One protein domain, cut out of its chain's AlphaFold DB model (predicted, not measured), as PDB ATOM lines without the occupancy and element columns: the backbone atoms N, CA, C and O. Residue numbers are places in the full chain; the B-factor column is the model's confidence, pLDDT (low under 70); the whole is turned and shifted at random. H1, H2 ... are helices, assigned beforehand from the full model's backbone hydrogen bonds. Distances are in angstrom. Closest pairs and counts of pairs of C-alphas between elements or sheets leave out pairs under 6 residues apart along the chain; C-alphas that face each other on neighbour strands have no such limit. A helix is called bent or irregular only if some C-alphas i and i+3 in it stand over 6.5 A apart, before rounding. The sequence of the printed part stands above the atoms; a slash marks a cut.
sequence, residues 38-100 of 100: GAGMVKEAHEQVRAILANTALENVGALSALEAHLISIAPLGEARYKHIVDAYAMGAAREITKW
ATOM      1  N   GLY A  38     127.699 243.103 205.794       95.12
ATOM      2  CA  GLY A  38     127.472 242.327 204.573       95.12
ATOM      3  C   GLY A  38     128.390 242.753 203.423       95.12
ATOM      4  O   GLY A  38     129.017 241.909 202.788       95.12
ATOM      5  N   ALA A  39     128.547 244.060 203.192       95.56
ATOM      6  CA  ALA A  39     129.479 244.572 202.185       95.56
ATOM      7  C   ALA A  39     130.947 244.237 202.511       95.56
ATOM      8  O   ALA A  39     131.728 243.964 201.601       95.56
ATOM      9  N   GLY A  40     131.320 244.250 203.793       96.81
ATOM     10  CA  GLY A  40     132.641 243.843 204.266       96.81
ATOM     11  C   GLY A  40     132.927 242.373 203.977       96.81
ATOM     12  O   GLY A  40     133.959 242.071 203.390       96.81
ATOM     13  N   MET A  41     131.983 241.481 204.287       95.88
ATOM     14  CA  MET A  41     132.112 240.043 204.022       95.88
ATOM     15  C   MET A  41     132.269 239.738 202.527       95.88
ATOM     16  O   MET A  41     133.086 238.902 202.152       95.88
ATOM     17  N   VAL A  42     131.529 240.437 201.657       95.75
ATOM     18  CA  VAL A  42     131.677 240.281 200.199       95.75
ATOM     19  C   VAL A  42     133.064 240.734 199.740       95.75
ATOM     20  O   VAL A  42     133.717 240.024 198.980       95.75
ATOM     21  N   LYS A  43     133.550 241.884 200.227       95.62
ATOM     22  CA  LYS A  43     134.901 242.373 199.901       95.62
ATOM     23  C   LYS A  43     135.996 241.434 200.395       95.62
ATOM     24  O   LYS A  43     136.962 241.207 199.678       95.62
ATOM     25  N   GLU A  44     135.846 240.893 201.598       95.56
ATOM     26  CA  GLU A  44     136.783 239.918 202.154       95.56
ATOM     27  C   GLU A  44     136.824 238.646 201.300       95.56
ATOM     28  O   GLU A  44     137.905 238.189 200.941       95.56
ATOM     29  N   ALA A  45     135.663 238.118 200.900       94.56
ATOM     30  CA  ALA A  45     135.592 236.960 200.013       94.56
ATOM     31  C   ALA A  45     136.263 237.226 198.653       94.56
ATOM     32  O   ALA A  45     136.990 236.369 198.153       94.56
ATOM     33  N   HIS A  46     136.068 238.418 198.074       95.06
ATOM     34  CA  HIS A  46     136.748 238.818 196.837       95.06
ATOM     35  C   HIS A  46     138.271 238.827 197.005       95.06
ATOM     36  O   HIS A  46     138.981 238.257 196.179       95.06
ATOM     37  N   GLU A  47     138.776 239.429 198.083       95.38
ATOM     38  CA  GLU A  47     140.217 239.496 198.339       95.38
ATOM     39  C   GLU A  47     140.819 238.104 198.567       95.38
ATOM     40  O   GLU A  47     141.882 237.797 198.033       95.38
ATOM     41  N   GLN A  48     140.119 237.220 199.285       96.56
ATOM     42  CA  GLN A  48     140.557 235.836 199.476       96.56
ATOM     43  C   GLN A  48     140.652 235.077 198.145       96.56
ATOM     44  O   GLN A  48     141.660 234.419 197.885       96.56
ATOM     45  N   VAL A  49     139.643 235.192 197.271       95.50
ATOM     46  CA  VAL A  49     139.680 234.576 195.932       95.50
ATOM     47  C   VAL A  49     140.832 235.144 195.110       95.50
ATOM     48  O   VAL A  49     141.589 234.382 194.508       95.50
ATOM     49  N   ARG A  50     141.014 236.468 195.123       96.56
ATOM     50  CA  ARG A  50     142.108 237.132 194.410       96.56
ATOM     51  C   ARG A  50     143.479 236.643 194.890       96.56
ATOM     52  O   ARG A  50     144.340 236.363 194.060       96.56
ATOM     53  N   ALA A  51     143.669 236.482 196.199       97.50
ATOM     54  CA  ALA A  51     144.906 235.965 196.780       97.50
ATOM     55  C   ALA A  51     145.183 234.509 196.366       97.50
ATOM     56  O   ALA A  51     146.310 234.183 195.993       97.50
ATOM     57  N   ILE A  52     144.159 233.648 196.371       97.31
ATOM     58  CA  ILE A  52     144.277 232.253 195.912       97.31
ATOM     59  C   ILE A  52     144.672 232.210 194.433       97.31
ATOM     60  O   ILE A  52     145.626 231.523 194.071       97.31
ATOM     61  N   LEU A  53     143.987 232.983 193.583       97.12
ATOM     62  CA  LEU A  53     144.295 233.063 192.154       97.12
ATOM     63  C   LEU A  53     145.714 233.574 191.902       97.12
ATOM     64  O   LEU A  53     146.408 233.036 191.042       97.12
ATOM     65  N   ALA A  54     146.160 234.578 192.658       98.38
ATOM     66  CA  ALA A  54     147.519 235.096 192.564       98.38
ATOM     67  C   ALA A  54     148.558 234.039 192.957       98.38
ATOM     68  O   ALA A  54     149.526 233.847 192.224       98.38
ATOM     69  N   ASN A  55     148.339 233.312 194.056       98.50
ATOM     70  CA  ASN A  55     149.238 232.238 194.472       98.50
ATOM     71  C   ASN A  55     149.339 231.140 193.401       98.50
ATOM     72  O   ASN A  55     150.437 230.803 192.964       98.50
ATOM     73  N   THR A  56     148.202 230.651 192.899       98.19
ATOM     74  CA  THR A  56     148.174 229.640 191.831       98.19
ATOM     75  C   THR A  56     148.824 230.143 190.540       98.19
ATOM     76  O   THR A  56     149.538 229.398 189.870       98.19
ATOM     77  N   ALA A  57     148.612 231.408 190.172       98.44
ATOM     78  CA  ALA A  57     149.259 231.999 189.006       98.44
ATOM     79  C   ALA A  57     150.784 232.032 189.162       98.44
ATOM     80  O   ALA A  57     151.490 231.679 188.222       98.44
ATOM     81  N   LEU A  58     151.293 232.414 190.337       98.69
ATOM     82  CA  LEU A  58     152.729 232.440 190.619       98.69
ATOM     83  C   LEU A  58     153.347 231.040 190.575       98.69
ATOM     84  O   LEU A  58     154.390 230.863 189.948       98.69
ATOM     85  N   GLU A  59     152.691 230.046 191.178       98.75
ATOM     86  CA  GLU A  59     153.116 228.641 191.119       98.75
ATOM     87  C   GLU A  59     153.230 228.157 189.665       98.75
ATOM     88  O   GLU A  59     154.260 227.617 189.256       98.75
ATOM     89  N   ASN A  60     152.204 228.423 188.854       98.56
ATOM     90  CA  ASN A  60     152.172 228.002 187.457       98.56
ATOM     91  C   ASN A  60     153.181 228.759 186.584       98.56
ATOM     92  O   ASN A  60     153.871 228.136 185.778       98.56
ATOM     93  N   VAL A  61     153.309 230.083 186.739       98.69
ATOM     94  CA  VAL A  61     154.318 230.884 186.019       98.69
ATOM     95  C   VAL A  61     155.724 230.415 186.385       98.69
ATOM     96  O   VAL A  61     156.561 230.275 185.494       98.69
ATOM     97  N   GLY A  62     155.985 230.115 187.659       98.75
ATOM     98  CA  GLY A  62     157.265 229.564 188.101       98.75
ATOM     99  C   GLY A  62     157.575 228.220 187.438       98.75
ATOM    100  O   GLY A  62     158.654 228.047 186.870       98.75
ATOM    101  N   ALA A  63     156.612 227.293 187.440       98.81
ATOM    102  CA  ALA A  63     156.762 225.988 186.796       98.81
ATOM    103  C   ALA A  63     156.983 226.104 185.276       98.81
ATOM    104  O   ALA A  63     157.868 225.446 184.724       98.81
ATOM    105  N   LEU A  64     156.223 226.971 184.602       98.75
ATOM    106  CA  LEU A  64     156.366 227.225 183.167       98.75
ATOM    107  C   LEU A  64     157.710 227.869 182.824       98.75
ATOM    108  O   LEU A  64     158.334 227.460 181.852       98.75
ATOM    109  N   SER A  65     158.190 228.810 183.638       98.62
ATOM    110  CA  SER A  65     159.494 229.459 183.440       98.62
ATOM    111  C   SER A  65     160.649 228.465 183.602       98.62
ATOM    112  O   SER A  65     161.615 228.486 182.841       98.62
ATOM    113  N   ALA A  66     160.550 227.545 184.567       98.81
ATOM    114  CA  ALA A  66     161.534 226.476 184.729       98.81
ATOM    115  C   ALA A  66     161.550 225.527 183.516       98.81
ATOM    116  O   ALA A  66     162.620 225.157 183.026       98.81
ATOM    117  N   LEU A  67     160.369 225.166 182.999       98.75
ATOM    118  CA  LEU A  67     160.244 224.359 181.786       98.75
ATOM    119  C   LEU A  67     160.785 225.097 180.553       98.75
ATOM    120  O   LEU A  67     161.493 224.497 179.749       98.75
ATOM    121  N   GLU A  68     160.492 226.387 180.413       98.75
ATOM    122  CA  GLU A  68     161.011 227.247 179.349       98.75
ATOM    123  C   GLU A  68     162.542 227.240 179.336       98.75
ATOM    124  O   GLU A  68     163.144 226.928 178.308       98.75
ATOM    125  N   ALA A  69     163.173 227.496 180.486       98.62
ATOM    126  CA  ALA A  69     164.625 227.477 180.617       98.62
ATOM    127  C   ALA A  69     165.219 226.109 180.235       98.62
ATOM    128  O   ALA A  69     166.218 226.037 179.513       98.62
ATOM    129  N   HIS A  70     164.578 225.017 180.663       98.62
ATOM    130  CA  HIS A  70     164.989 223.667 180.284       98.62
ATOM    131  C   HIS A  70     164.883 223.430 178.768       98.62
ATOM    132  O   HIS A  70     165.825 222.923 178.156       98.62
ATOM    133  N   LEU A  71     163.774 223.833 178.144       98.62
ATOM    134  CA  LEU A  71     163.547 223.660 176.708       98.62
ATOM    135  C   LEU A  71     164.496 224.510 175.858       98.62
ATOM    136  O   LEU A  71     164.998 224.021 174.849       98.62
ATOM    137  N   ILE A  72     164.802 225.740 176.278       98.62
ATOM    138  CA  ILE A  72     165.816 226.584 175.628       98.62
ATOM    139  C   ILE A  72     167.179 225.882 175.637       98.62
ATOM    140  O   ILE A  72     167.875 225.885 174.622       98.62
ATOM    141  N   SER A  73     167.536 225.221 176.745       98.50
ATOM    142  CA  SER A  73     168.812 224.507 176.866       98.50
ATOM    143  C   SER A  73     168.956 223.330 175.897       98.50
ATOM    144  O   SER A  73     170.078 223.042 175.485       98.50
ATOM    145  N   ILE A  74     167.872 222.621 175.562       98.38
ATOM    146  CA  ILE A  74     167.930 221.411 174.717       98.38
ATOM    147  C   ILE A  74     167.466 221.652 173.273       98.38
ATOM    148  O   ILE A  74     167.800 220.875 172.381       98.38
ATOM    149  N   ALA A  75     166.703 222.720 173.026       98.19
ATOM    150  CA  ALA A  75     166.115 223.057 171.732       98.19
ATOM    151  C   ALA A  75     166.087 224.589 171.508       98.19
ATOM    152  O   ALA A  75     165.012 225.194 171.437       98.19
ATOM    153  N   PRO A  76     167.253 225.243 171.332       96.62
ATOM    154  CA  PRO A  76     167.365 226.709 171.323       96.62
ATOM    155  C   PRO A  76     166.606 227.387 170.173       96.62
ATOM    156  O   PRO A  76     166.103 228.495 170.325       96.62
ATOM    157  N   LEU A  77     166.418 226.704 169.035       98.19
ATOM    158  CA  LEU A  77     165.609 227.221 167.917       98.19
ATOM    159  C   LEU A  77     164.132 227.460 168.291       98.19
ATOM    160  O   LEU A  77     163.395 228.096 167.537       98.19
ATOM    161  N   GLY A  78     163.672 226.913 169.421       97.88
ATOM    162  CA  GLY A  78     162.330 227.113 169.957       97.88
ATOM    163  C   GLY A  78     162.178 228.307 170.901       97.88
ATOM    164  O   GLY A  78     161.041 228.613 171.247       97.88
ATOM    165  N   GLU A  79     163.259 228.994 171.283       98.31
ATOM    166  CA  GLU A  79     163.265 230.004 172.355       98.31
ATOM    167  C   GLU A  79     162.134 231.033 172.236       98.31
ATOM    168  O   GLU A  79     161.356 231.214 173.172       98.31
ATOM    169  N   ALA A  80     161.980 231.653 171.062       98.44
ATOM    170  CA  ALA A  80     160.943 232.660 170.839       98.44
ATOM    171  C   ALA A  80     159.518 232.109 171.046       98.44
ATOM    172  O   ALA A  80     158.642 232.826 171.525       98.44
ATOM    173  N   ARG A  81     159.275 230.831 170.713       98.44
ATOM    174  CA  ARG A  81     157.970 230.182 170.922       98.44
ATOM    175  C   ARG A  81     157.725 229.880 172.397       98.44
ATOM    176  O   ARG A  81     156.607 230.077 172.857       98.44
ATOM    177  N   TYR A  82     158.742 229.421 173.126       98.50
ATOM    178  CA  TYR A  82     158.611 229.109 174.551       98.50
ATOM    179  C   TYR A  82     158.338 230.373 175.370       98.50
ATOM    180  O   TYR A  82     157.330 230.415 176.072       98.50
ATOM    181  N   LYS A  83     159.133 231.433 175.166       98.38
ATOM    182  CA  LYS A  83     158.918 232.756 175.780       98.38
ATOM    183  C   LYS A  83     157.506 233.270 175.553       98.38
ATOM    184  O   LYS A  83     156.805 233.618 176.494       98.38
ATOM    185  N   HIS A  84     157.048 233.227 174.300       98.69
ATOM    186  CA  HIS A  84     155.715 233.705 173.956       98.69
ATOM    187  C   HIS A  84     154.596 232.964 174.704       98.69
ATOM    188  O   HIS A  84     153.618 233.589 175.111       98.69
ATOM    189  N   ILE A  85     154.730 231.650 174.912       98.50
ATOM    190  CA  ILE A  85     153.748 230.851 175.662       98.50
ATOM    191  C   ILE A  85     153.731 231.254 177.140       98.50
ATOM    192  O   ILE A  85     152.650 231.468 177.694       98.50
ATOM    193  N   VAL A  86     154.904 231.377 177.770       98.62
ATOM    194  CA  VAL A  86     155.016 231.768 179.186       98.62
ATOM    195  C   VAL A  86     154.465 233.176 179.403       98.62
ATOM    196  O   VAL A  86     153.617 233.372 180.276       98.62
ATOM    197  N   ASP A  87     154.848 234.127 178.550       98.62
ATOM    198  CA  ASP A  87     154.368 235.508 178.607       98.62
ATOM    199  C   ASP A  87     152.848 235.588 178.414       98.62
ATOM    200  O   ASP A  87     152.147 236.276 179.162       98.62
ATOM    201  N   ALA A  88     152.302 234.864 177.429       98.69
ATOM    202  CA  ALA A  88     150.866 234.836 177.172       98.69
ATOM    203  C   ALA A  88     150.080 234.294 178.375       98.69
ATOM    204  O   ALA A  88     149.047 234.871 178.737       98.69
ATOM    205  N   TYR A  89     150.579 233.229 179.012       98.56
ATOM    206  CA  TYR A  89     149.988 232.685 180.230       98.56
ATOM    207  C   TYR A  89     150.046 233.694 181.380       98.56
ATOM    208  O   TYR A  89     149.008 233.997 181.971       98.56
ATOM    209  N   ALA A  90     151.222 234.264 181.662       98.50
ATOM    210  CA  ALA A  90     151.416 235.213 182.756       98.50
ATOM    211  C   ALA A  90     150.511 236.445 182.605       98.50
ATOM    212  O   ALA A  90     149.810 236.835 183.541       98.50
ATOM    213  N   MET A  91     150.439 237.015 181.398       98.38
ATOM    214  CA  MET A  91     149.529 238.122 181.097       98.38
ATOM    215  C   MET A  91     148.054 237.717 181.223       98.38
ATOM    216  O   MET A  91     147.234 238.514 181.678       98.38
ATOM    217  N   GLY A  92     147.693 236.503 180.799       98.19
ATOM    218  CA  GLY A  92     146.345 235.957 180.959       98.19
ATOM    219  C   GLY A  92     145.939 235.856 182.424       98.19
ATOM    220  O   GLY A  92     144.909 236.404 182.810       98.19
ATOM    221  N   ALA A  93     146.786 235.241 183.244       97.75
ATOM    222  CA  ALA A  93     146.561 235.089 184.674       97.75
ATOM    223  C   ALA A  93     146.469 236.448 185.389       97.75
ATOM    224  O   ALA A  93     145.542 236.668 186.164       97.75
ATOM    225  N   ALA A  94     147.355 237.398 185.067       97.69
ATOM    226  CA  ALA A  94     147.309 238.751 185.624       97.69
ATOM    227  C   ALA A  94     145.988 239.478 185.306       97.69
ATOM    228  O   ALA A  94     145.416 240.159 186.165       97.69
ATOM    229  N   ARG A  95     145.462 239.305 184.083       97.12
ATOM    230  CA  ARG A  95     144.149 239.845 183.704       97.12
ATOM    231  C   ARG A  95     143.018 239.201 184.499       97.12
ATOM    232  O   ARG A  95     142.142 239.929 184.947       97.12
ATOM    233  N   GLU A  96     143.032 237.882 184.682       94.56
ATOM    234  CA  GLU A  96     142.007 237.197 185.481       94.56
ATOM    235  C   GLU A  96     142.023 237.648 186.945       94.56
ATOM    236  O   GLU A  96     140.968 237.962 187.484       94.56
ATOM    237  N   ILE A  97     143.199 237.795 187.562       95.88
ATOM    238  CA  ILE A  97     143.336 238.296 188.944       95.88
ATOM    239  C   ILE A  97     142.710 239.691 189.101       95.88
ATOM    240  O   ILE A  97     142.094 239.985 190.120       95.88
ATOM    241  N   THR A  98     142.836 240.546 188.083       93.19
ATOM    242  CA  THR A  98     142.321 241.928 188.114       93.19
ATOM    243  C   THR A  98     140.796 242.009 187.955       93.19
ATOM    244  O   THR A  98     140.199 243.018 188.327       93.19
ATOM    245  N   LYS A  99     140.148 240.980 187.390       89.50
ATOM    246  CA  LYS A  99     138.690 240.965 187.160       89.50
ATOM    247  C   LYS A  99     137.863 240.706 188.424       89.50
ATOM    248  O   LYS A  99     136.681 241.044 188.425       89.50
ATOM    249  N   TRP A 100     138.458 240.083 189.439       79.88
ATOM    250  CA  TRP A 100     137.839 239.781 190.737       79.88
ATOM    251  C   TRP A 100     137.995 240.945 191.700       79.88
ATOM    252  O   TRP A 100     137.025 241.318 192.401       79.88
TER     253      TRP A 100
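This is residues 38 to 100 of the 100 residues of an uncharacterized protein of Acidithrix ferrooxidans (UniProt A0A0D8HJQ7). A long helical hairpin: H1 runs the length of a rod, and the shorter H2 folds back side by side with it, ending short of where H1 begins. The printed part has 63 residues with two named helices, H1 then H2, and no named strand; the class is all helix. It is only just loose, close to extended, with a radius of gyration of the C-alphas of 15.8 A and spans of 55 by 15 by 5 A.

H1, residues 38 to 74, is 54.5 A long and begins at C-alpha 38 (127.472, 242.327, 204.573). H2, residues 76 to 99, is 35.7 A long and ends at C-alpha 99 (138.690, 240.965, 187.160). H2 is irregular: C-alphas 77 and 80 are 7.7 A apart.

H1 and H2 touch and form a hairpin; their closest C-alphas, of Ile 72 and Glu 79, are 5.4 A apart. They run opposite ways at a shallow tilt of 1 degrees. Every O i to N i+4 pair is within hydrogen-bond range in H1, and 18 of 20 in H2.

The two C-alphas farthest apart, of Gly 38 and Leu 77, are 55.0 A apart. The printed part has no cut, and the link from H1 to H2 is tight. No printed residue is under 70 in pLDDT.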